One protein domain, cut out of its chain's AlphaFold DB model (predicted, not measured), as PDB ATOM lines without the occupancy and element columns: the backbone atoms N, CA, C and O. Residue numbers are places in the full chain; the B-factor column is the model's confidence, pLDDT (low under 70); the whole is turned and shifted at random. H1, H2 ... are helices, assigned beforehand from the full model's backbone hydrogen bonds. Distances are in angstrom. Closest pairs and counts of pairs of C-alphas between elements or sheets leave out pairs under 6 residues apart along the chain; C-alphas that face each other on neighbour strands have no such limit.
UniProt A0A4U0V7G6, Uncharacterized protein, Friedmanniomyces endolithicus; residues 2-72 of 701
ATOM      1  N   ALA A   2     189.456-110.847 205.638       62.78
ATOM      2  CA  ALA A   2     189.643-111.025 204.181       62.78
ATOM      3  C   ALA A   2     188.570-111.816 203.385       62.78
ATOM      4  O   ALA A   2     188.473-111.630 202.181       62.78
ATOM      5  N   LYS A   3     187.738-112.672 204.005       66.56
ATOM      6  CA  LYS A   3     186.636-113.354 203.290       66.56
ATOM      7  C   LYS A   3     185.440-112.444 202.954       66.56
ATOM      8  O   LYS A   3     184.718-112.744 202.014       66.56
ATOM      9  N   LEU A   4     185.237-111.337 203.677       73.75
ATOM     10  CA  LEU A   4     184.113-110.413 203.437       73.75
ATOM     11  C   LEU A   4     184.319-109.539 202.189       73.75
ATOM     12  O   LEU A   4     183.364-109.268 201.470       73.75
ATOM     13  N   THR A   5     185.563-109.148 201.893       84.00
ATOM     14  CA  THR A   5     185.887-108.262 200.762       84.00
ATOM     15  C   THR A   5     185.647-108.914 199.400       84.00
ATOM     16  O   THR A   5     185.167-108.249 198.484       84.00
ATOM     17  N   TYR A   6     185.909-110.220 199.260       90.44
ATOM     18  CA  TYR A   6     185.623-110.946 198.014       90.44
ATOM     19  C   TYR A   6     184.122-111.010 197.707       90.44
ATOM     20  O   TYR A   6     183.741-110.826 196.556       90.44
ATOM     21  N   GLY A   7     183.270-111.186 198.724       92.75
ATOM     22  CA  GLY A   7     181.813-111.176 198.550       92.75
ATOM     23  C   GLY A   7     181.295-109.836 198.020       92.75
ATOM     24  O   GLY A   7     180.538-109.812 197.054       92.75
ATOM     25  N   SER A   8     181.764-108.716 198.583       90.44
ATOM     26  CA  SER A   8     181.390-107.377 198.100       90.44
ATOM     27  C   SER A   8     181.891-107.077 196.683       90.44
ATOM     28  O   SER A   8     181.172-106.445 195.914       90.44
ATOM     29  N   ILE A   9     183.092-107.542 196.315       93.44
ATOM     30  CA  ILE A   9     183.651-107.334 194.969       93.44
ATOM     31  C   ILE A   9     182.890-108.172 193.933       93.44
ATOM     32  O   ILE A   9     182.545-107.652 192.875       93.44
ATOM     33  N   LEU A  10     182.568-109.432 194.247       94.06
ATOM     34  CA  LEU A  10     181.785-110.297 193.364       94.06
ATOM     35  C   LEU A  10     180.365-109.750 193.152       94.06
ATOM     36  O   LEU A  10     179.898-109.696 192.017       94.06
ATOM     37  N   LEU A  11     179.703-109.286 194.218       94.38
ATOM     38  CA  LEU A  11     178.377-108.670 194.127       94.38
ATOM     39  C   LEU A  11     178.404-107.397 193.267       94.38
ATOM     40  O   LEU A  11     177.565-107.241 192.382       94.38
ATOM     41  N   ALA A  12     179.387-106.517 193.481       93.88
ATOM     42  CA  ALA A  12     179.558-105.310 192.674       93.88
ATOM     43  C   ALA A  12     179.811-105.645 191.195       93.88
ATOM     44  O   ALA A  12     179.183-105.044 190.327       93.88
ATOM     45  N   TYR A  13     180.661-106.638 190.907       95.56
ATOM     46  CA  TYR A  13     180.930-107.093 189.542       95.56
ATOM     47  C   TYR A  13     179.658-107.601 188.851       95.56
ATOM     48  O   TYR A  13     179.341-107.144 187.752       95.56
ATOM     49  N   ILE A  14     178.885-108.469 189.518       94.31
ATOM     50  CA  ILE A  14     177.606-108.986 189.003       94.31
ATOM     51  C   ILE A  14     176.634-107.837 188.706       94.31
ATOM     52  O   ILE A  14     176.066-107.808 187.618       94.31
ATOM     53  N   ILE A  15     176.493-106.861 189.612       93.19
ATOM     54  CA  ILE A  15     175.631-105.684 189.406       93.19
ATOM     55  C   ILE A  15     176.106-104.844 188.208       93.19
ATOM     56  O   ILE A  15     175.295-104.450 187.374       93.19
ATOM     57  N   THR A  16     177.411-104.588 188.067       89.88
ATOM     58  CA  THR A  16     177.923-103.842 186.902       89.88
ATOM     59  C   THR A  16     177.743-104.604 185.589       89.88
ATOM     60  O   THR A  16     177.443-103.991 184.568       89.88
ATOM     61  N   TYR A  17     177.869-105.934 185.611       92.62
ATOM     62  CA  TYR A  17     177.702-106.786 184.437       92.62
ATOM     63  C   TYR A  17     176.236-106.871 183.989       92.62
ATOM     64  O   TYR A  17     175.956-106.753 182.798       92.62
ATOM     65  N   THR A  18     175.283-107.005 184.920       85.00
ATOM     66  CA  THR A  18     173.851-107.005 184.578       85.00
ATOM     67  C   THR A  18     173.389-105.642 184.069       85.00
ATOM     68  O   THR A  18     172.692-105.594 183.060       85.00
ATOM     69  N   ILE A  19     173.832-104.533 184.676       82.38
ATOM     70  CA  ILE A  19     173.549-103.177 184.170       82.38
ATOM     71  C   ILE A  19     174.116-102.992 182.752       82.38
ATOM     72  O   ILE A  19     173.412-102.487 181.877       82.38
ATOM     73  N   ALA A  20     175.351-103.440 182.495       81.25
ATOM     74  CA  ALA A  20     175.954-103.373 181.164       81.25
ATOM     75  C   ALA A  20     175.138-104.163 180.123       81.25
ATOM     76  O   ALA A  20     174.786-103.609 179.081       81.25
ATOM     77  N   GLN A  21     174.762-105.411 180.427       79.62
ATOM     78  CA  GLN A  21     173.940-106.239 179.536       79.62
ATOM     79  C   GLN A  21     172.557-105.624 179.264       79.62
ATOM     80  O   GLN A  21     172.132-105.561 178.111       79.62
ATOM     81  N   ILE A  22     171.882-105.092 180.291       76.94
ATOM     82  CA  ILE A  22     170.594-104.390 180.137       76.94
ATOM     83  C   ILE A  22     170.745-103.161 179.224       76.94
ATOM     84  O   ILE A  22     169.886-102.922 178.376       76.94
ATOM     85  N   SER A  23     171.842-102.403 179.350       76.06
ATOM     86  CA  SER A  23     172.091-101.217 178.516       76.06
ATOM     87  C   SER A  23     172.358-101.544 177.038       76.06
ATOM     88  O   SER A  23     171.895-100.822 176.158       76.06
ATOM     89  N   ALA A  24     173.043-102.657 176.751       75.56
ATOM     90  CA  ALA A  24     173.280-103.113 175.383       75.56
ATOM     91  C   ALA A  24     171.997-103.673 174.744       75.56
ATOM     92  O   ALA A  24     171.669-103.343 173.602       75.56
ATOM     93  N   ALA A  25     171.231-104.470 175.498       76.06
ATOM     94  CA  ALA A  25     169.967-105.041 175.043       76.06
ATOM     95  C   ALA A  25     168.901-103.969 174.757       76.06
ATOM     96  O   ALA A  25     168.191-104.070 173.757       76.06
ATOM     97  N   SER A  26     168.803-102.917 175.582       77.19
ATOM     98  CA  SER A  26     167.828-101.839 175.368       77.19
ATOM     99  C   SER A  26     168.139-100.998 174.126       77.19
ATOM    100  O   SER A  26     167.220-100.674 173.376       77.19
ATOM    101  N   GLN A  27     169.416-100.710 173.844       77.00
ATOM    102  CA  GLN A  27     169.815-100.022 172.611       77.00
ATOM    103  C   GLN A  27     169.548-100.872 171.364       77.00
ATOM    104  O   GLN A  27     168.984-100.362 170.396       77.00
ATOM    105  N   ALA A  28     169.880-102.168 171.398       78.12
ATOM    106  CA  ALA A  28     169.571-103.089 170.305       78.12
ATOM    107  C   ALA A  28     168.054-103.158 170.038       78.12
ATOM    108  O   ALA A  28     167.623-102.947 168.904       78.12
ATOM    109  N   CYS A  29     167.247-103.343 171.088       82.69
ATOM    110  CA  CYS A  29     165.784-103.341 171.036       82.69
ATOM    111  C   CYS A  29     165.206-102.063 170.400       82.69
ATOM    112  O   CYS A  29     164.470-102.133 169.414       82.69
ATOM    113  N   LEU A  30     165.576-100.890 170.926       79.38
ATOM    114  CA  LEU A  30     165.109 -99.602 170.410       79.38
ATOM    115  C   LEU A  30     165.525 -99.403 168.946       79.38
ATOM    116  O   LEU A  30     164.716 -98.957 168.136       79.38
ATOM    117  N   SER A  31     166.750 -99.796 168.576       78.06
ATOM    118  CA  SER A  31     167.212 -99.721 167.185       78.06
ATOM    119  C   SER A  31     166.416-100.637 166.245       78.06
ATOM    120  O   SER A  31     166.136-100.242 165.114       78.06
ATOM    121  N   ALA A  32     165.976-101.812 166.706       75.25
ATOM    122  CA  ALA A  32     165.178-102.736 165.904       75.25
ATOM    123  C   ALA A  32     163.776-102.174 165.614       75.25
ATOM    124  O   ALA A  32     163.395-102.094 164.445       75.25
ATOM    125  N   CYS A  33     163.073-101.680 166.646       77.25
ATOM    126  CA  CYS A  33     161.771-101.012 166.491       77.25
ATOM    127  C   CYS A  33     161.842 -99.738 165.627       77.25
ATOM    128  O   CYS A  33     160.848 -99.378 165.001       77.25
ATOM    129  N   LEU A  34     162.995 -99.057 165.577       73.19
ATOM    130  CA  LEU A  34     163.176 -97.821 164.805       73.19
ATOM    131  C   LEU A  34     163.668 -98.018 163.363       73.19
ATOM    132  O   LEU A  34     163.450 -97.126 162.549       73.19
ATOM    133  N   THR A  35     164.364 -99.116 163.036       61.72
ATOM    134  CA  THR A  35     165.116 -99.196 161.760       61.72
ATOM    135  C   THR A  35     164.834-100.407 160.873       61.72
ATOM    136  O   THR A  35     165.135-100.324 159.685       61.72
ATOM    137  N   ASN A  36     164.293-101.521 161.390       48.03
ATOM    138  CA  ASN A  36     164.360-102.805 160.669       48.03
ATOM    139  C   ASN A  36     163.059-103.633 160.653       48.03
ATOM    140  O   ASN A  36     163.103-104.860 160.571       48.03
ATOM    141  N   SER A  37     161.895-102.980 160.713       42.03
ATOM    142  CA  SER A  37     160.607-103.630 160.433       42.03
ATOM    143  C   SER A  37     160.128-103.284 159.022       42.03
ATOM    144  O   SER A  37     160.006-102.110 158.673       42.03
ATOM    145  N   THR A  38     159.823-104.301 158.210       48.59
ATOM    146  CA  THR A  38     159.310-104.132 156.835       48.59
ATOM    147  C   THR A  38     157.881-103.588 156.780       48.59
ATOM    148  O   THR A  38     157.483-103.042 155.755       48.59
ATOM    149  N   ASN A  39     157.143-103.663 157.891       46.28
ATOM    150  CA  ASN A  39     156.067-102.725 158.196       46.28
ATOM    151  C   ASN A  39     156.653-101.679 159.155       46.28
ATOM    152  O   ASN A  39     156.845-102.023 160.326       46.28
ATOM    153  N   PRO A  40     156.983-100.450 158.718       41.78
ATOM    154  CA  PRO A  40     157.531 -99.451 159.626       41.78
ATOM    155  C   PRO A  40     156.541 -99.223 160.767       41.78
ATOM    156  O   PRO A  40     155.363 -98.960 160.528       41.78
ATOM    157  N   CYS A  41     157.010 -99.331 162.009       43.94
ATOM    158  CA  CYS A  41     156.197 -99.005 163.172       43.94
ATOM    159  C   CYS A  41     156.053 -97.483 163.263       43.94
ATOM    160  O   CYS A  41     156.743 -96.834 164.050       43.94
ATOM    161  N   THR A  42     155.143 -96.921 162.461       45.94
ATOM    162  CA  THR A  42     154.579 -95.589 162.694       45.94
ATOM    163  C   THR A  42     153.785 -95.679 163.995       45.94
ATOM    164  O   THR A  42     152.607 -96.025 164.058       45.94
ATOM    165  N   ALA A  43     154.507 -95.519 165.104       51.81
ATOM    166  CA  ALA A  43     153.950 -95.555 166.443       51.81
ATOM    167  C   ALA A  43     153.283 -94.207 166.740       51.81
ATOM    168  O   ALA A  43     153.672 -93.470 167.648       51.81
ATOM    169  N   ASP A  44     152.252 -93.922 165.949       55.94
ATOM    170  CA  ASP A  44     151.419 -92.715 165.968       55.94
ATOM    171  C   ASP A  44     150.574 -92.639 167.257       55.94
ATOM    172  O   ASP A  44     149.882 -91.663 167.533       55.94
ATOM    173  N   SER A  45     150.657 -93.687 168.085       70.19
ATOM    174  CA  SER A  45     150.170 -93.729 169.454       70.19
ATOM    175  C   SER A  45     151.120 -94.536 170.350       70.19
ATOM    176  O   SER A  45     151.719 -95.534 169.934       70.19
ATOM    177  N   LEU A  46     151.222 -94.138 171.621       76.00
ATOM    178  CA  LEU A  46     152.044 -94.810 172.634       76.00
ATOM    179  C   LEU A  46     151.739 -96.323 172.798       76.00
ATOM    180  O   LEU A  46     152.693 -97.088 172.949       76.00
ATOM    181  N   PRO A  47     150.481 -96.813 172.702       79.19
ATOM    182  CA  PRO A  47     150.193 -98.249 172.695       79.19
ATOM    183  C   PRO A  47     150.892 -99.032 171.575       79.19
ATOM    184  O   PRO A  47     151.333-100.154 171.815       79.19
ATOM    185  N   ALA A  48     151.057 -98.451 170.379       77.50
ATOM    186  CA  ALA A  48     151.764 -99.105 169.274       77.50
ATOM    187  C   ALA A  48     153.278 -99.213 169.540       77.50
ATOM    188  O   ALA A  48     153.885-100.243 169.244       77.50
ATOM    189  N   LEU A  49     153.879 -98.198 170.177       82.00
ATOM    190  CA  LEU A  49     155.274 -98.248 170.629       82.00
ATOM    191  C   LEU A  49     155.473 -99.330 171.699       82.00
ATOM    192  O   LEU A  49     156.396-100.137 171.601       82.00
ATOM    193  N   MET A  50     154.571 -99.396 172.683       82.56
ATOM    194  CA  MET A  50     154.598-100.431 173.723       82.56
ATOM    195  C   MET A  50     154.394-101.838 173.148       82.56
ATOM    196  O   MET A  50     155.042-102.774 173.609       82.56
ATOM    197  N   TYR A  51     153.555-101.994 172.118       83.00
ATOM    198  CA  TYR A  51     153.389-103.262 171.401       83.00
ATOM    199  C   TYR A  51     154.647-103.658 170.611       83.00
ATOM    200  O   TYR A  51     155.031-104.827 170.634       83.00
ATOM    201  N   CYS A  52     155.345-102.712 169.968       85.62
ATOM    202  CA  CYS A  52     156.635-103.003 169.331       85.62
ATOM    203  C   CYS A  52     157.669-103.475 170.363       85.62
ATOM    204  O   CYS A  52     158.276-104.528 170.185       85.62
ATOM    205  N   LEU A  53     157.815-102.758 171.484       86.06
ATOM    206  CA  LEU A  53     158.768-103.124 172.535       86.06
ATOM    207  C   LEU A  53     158.478-104.510 173.137       86.06
ATOM    208  O   LEU A  53     159.405-105.298 173.307       86.06
ATOM    209  N   THR A  54     157.216-104.843 173.426       85.00
ATOM    210  CA  THR A  54     156.869-106.154 174.009       85.00
ATOM    211  C   THR A  54     156.982-107.310 173.016       85.00
ATOM    212  O   THR A  54     157.336-108.414 173.424       85.00
ATOM    213  N   THR A  55     156.730-107.086 171.720       84.94
ATOM    214  CA  THR A  55     156.814-108.150 170.698       84.94
ATOM    215  C   THR A  55     158.214-108.338 170.118       84.94
ATOM    216  O   THR A  55     158.641-109.474 169.925       84.94
ATOM    217  N   SER A  56     158.956-107.258 169.856       85.38
ATOM    218  CA  SER A  56     160.315-107.320 169.294       85.38
ATOM    219  C   SER A  56     161.393-107.631 170.335       85.38
ATOM    220  O   SER A  56     162.474-108.087 169.967       85.38
ATOM    221  N   CYS A  57     161.130-107.395 171.625       87.00
ATOM    222  CA  CYS A  57     162.146-107.447 172.678       87.00
ATOM    223  C   CYS A  57     161.726-108.352 173.845       87.00
ATOM    224  O   CYS A  57     161.692-107.932 175.000       87.00
ATOM    225  N   SER A  58     161.464-109.627 173.542       76.56
ATOM    226  CA  SER A  58     161.036-110.680 174.486       76.56
ATOM    227  C   SER A  58     161.967-110.932 175.688       76.56
ATOM    228  O   SER A  58     161.606-111.668 176.604       76.56
ATOM    229  N   THR A  59     163.159-110.332 175.706       74.69
ATOM    230  CA  THR A  59     164.127-110.368 176.813       74.69
ATOM    231  C   THR A  59     164.007-109.189 177.786       74.69
ATOM    232  O   THR A  59     164.636-109.215 178.845       74.69
ATOM    233  N   ILE A  60     163.210-108.160 177.472       80.00
ATOM    234  CA  ILE A  60     162.927-107.051 178.388       80.00
ATOM    235  C   ILE A  60     161.874-107.519 179.392       80.00
ATOM    236  O   ILE A  60     160.686-107.589 179.087       80.00
ATOM    237  N   SER A  61     162.315-107.832 180.610       77.62
ATOM    238  CA  SER A  61     161.405-108.152 181.709       77.62
ATOM    239  C   SER A  61     160.487-106.968 182.025       77.62
ATOM    240  O   SER A  61     160.883-105.804 181.901       77.62
ATOM    241  N   GLU A  62     159.269-107.250 182.499       73.06
ATOM    242  CA  GLU A  62     158.275-106.224 182.861       73.06
ATOM    243  C   GLU A  62     158.849-105.162 183.811       73.06
ATOM    244  O   GLU A  62     158.524-103.983 183.710       73.06
ATOM    245  N   GLN A  63     159.767-105.564 184.695       65.75
ATOM    246  CA  GLN A  63     160.439-104.675 185.639       65.75
ATOM    247  C   GLN A  63     161.394-103.673 184.966       65.75
ATOM    248  O   GLN A  63     161.577-102.578 185.493       65.75
ATOM    249  N   VAL A  64     161.983-103.992 183.809       71.31
ATOM    250  CA  VAL A  64     162.732-103.012 183.002       71.31
ATOM    251  C   VAL A  64     161.759-102.113 182.240       71.31
ATOM    252  O   VAL A  64     161.956-100.901 182.219       71.31
ATOM    253  N   LEU A  65     160.676-102.675 181.692       72.25
ATOM    254  CA  LEU A  65     159.646-101.914 180.979       72.25
ATOM    255  C   LEU A  65     158.969-100.866 181.891       72.25
ATOM    256  O   LEU A  65     158.803 -99.719 181.493       72.25
ATOM    257  N   ALA A  66     158.690-101.222 183.148       70.38
ATOM    258  CA  ALA A  66     158.146-100.333 184.178       70.38
ATOM    259  C   ALA A  66     159.117 -99.230 184.652       70.38
ATOM    260  O   ALA A  66     158.686 -98.267 185.280       70.38
ATOM    261  N   ASN A  67     160.418 -99.357 184.366       60.69
ATOM    262  CA  ASN A  67     161.435 -98.334 184.640       60.69
ATOM    263  C   ASN A  67     161.886 -97.585 183.368       60.69
ATOM    264  O   ASN A  67     162.715 -96.675 183.449       60.69
ATOM    265  N   LEU A  68     161.366 -97.946 182.190       65.12
ATOM    266  CA  LEU A  68     161.736 -97.328 180.921       65.12
ATOM    267  C   LEU A  68     160.981 -96.004 180.753       65.12
ATOM    268  O   LEU A  68     159.873 -95.956 180.224       65.12
ATOM    269  N   HIS A  69     161.594 -94.913 181.211       49.53
ATOM    270  CA  HIS A  69     161.004 -93.574 181.179       49.53
ATOM    271  C   HIS A  69     161.014 -92.976 179.756       49.53
ATOM    272  O   HIS A  69     161.764 -92.045 179.455       49.53
ATOM    273  N   VAL A  70     160.200 -93.536 178.854       54.81
ATOM    274  CA  VAL A  70     160.070 -93.084 177.461       54.81
ATOM    275  C   VAL A  70     159.444 -91.690 177.434       54.81
ATOM    276  O   VAL A  70     158.232 -91.533 177.559       54.81
ATOM    277  N   ALA A  71     160.275 -90.670 177.230       40.97
ATOM    278  CA  ALA A  71     159.830 -89.320 176.906       40.97
ATOM    279  C   ALA A  71     159.303 -89.284 175.458       40.97
ATOM    280  O   ALA A  71     159.966 -88.787 174.550       40.97
ATOM    281  N   TYR A  72     158.120 -89.861 175.241       39.03
ATOM    282  CA  TYR A  72     157.396 -89.742 173.981       39.03
ATOM    283  C   TYR A  72     156.915 -88.297 173.851       39.03
ATOM    284  O   TYR A  72     155.886 -87.924 174.408       39.03
TER     285      TYR A  72
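AT A GLANCE: This is residues 2 to 72 of the 701 residues of an uncharacterized protein of Friedmanniomyces endolithicus (UniProt A0A4U0V7G6). One long helix, H1, sticks out as a free arm with residues 2 to 21; its other end joins a small, compact head, where H2 packs steeply tilted on it and short H3 follows. The 71 printed residues hold three named helices, H1, H2, H3, and no named strand: all helix. The whole is only just loose, close to extended, with a radius of gyration of the C-alphas of 16.5 A and spans of 57 by 21 by 18 A.

IN THESE COORDINATES: Find C-alpha 2 at (189.643, -111.025, 204.181); from there H1, residues 2 to 35, runs 50.4 A to C-alpha 35 at (165.116, -99.196, 161.760). H2 is residues 46 to 56, 15.4 A long. H3, residues 62 to 65, ends at (159.646, -101.914, 180.979).

HOW THE PARTS SIT: Look at residues 29 to 33 of H1, which alone touch H2; the closest C-alphas are those of Cys 33 and Cys 52, 6.2 A apart. The two run opposite ways at a steep tilt of 66 degrees. H3 is apart from H2, and only just apart from H1, at 8.5 A between closest C-alphas. Every O i to N i+4 pair is within hydrogen-bond range in H2, and 28 of 30 in H1; H3 is too short for one.

THE WHOLE: The C-alphas of Ala 2 and Asn 39 are the two farthest apart, 57.5 A. The printed part has no cut; the link H1 to H2 is short, H2 to H3 tight. The pLDDT is under 70 at residues 2 to 3, 35 to 44, 63 and 67 to 72.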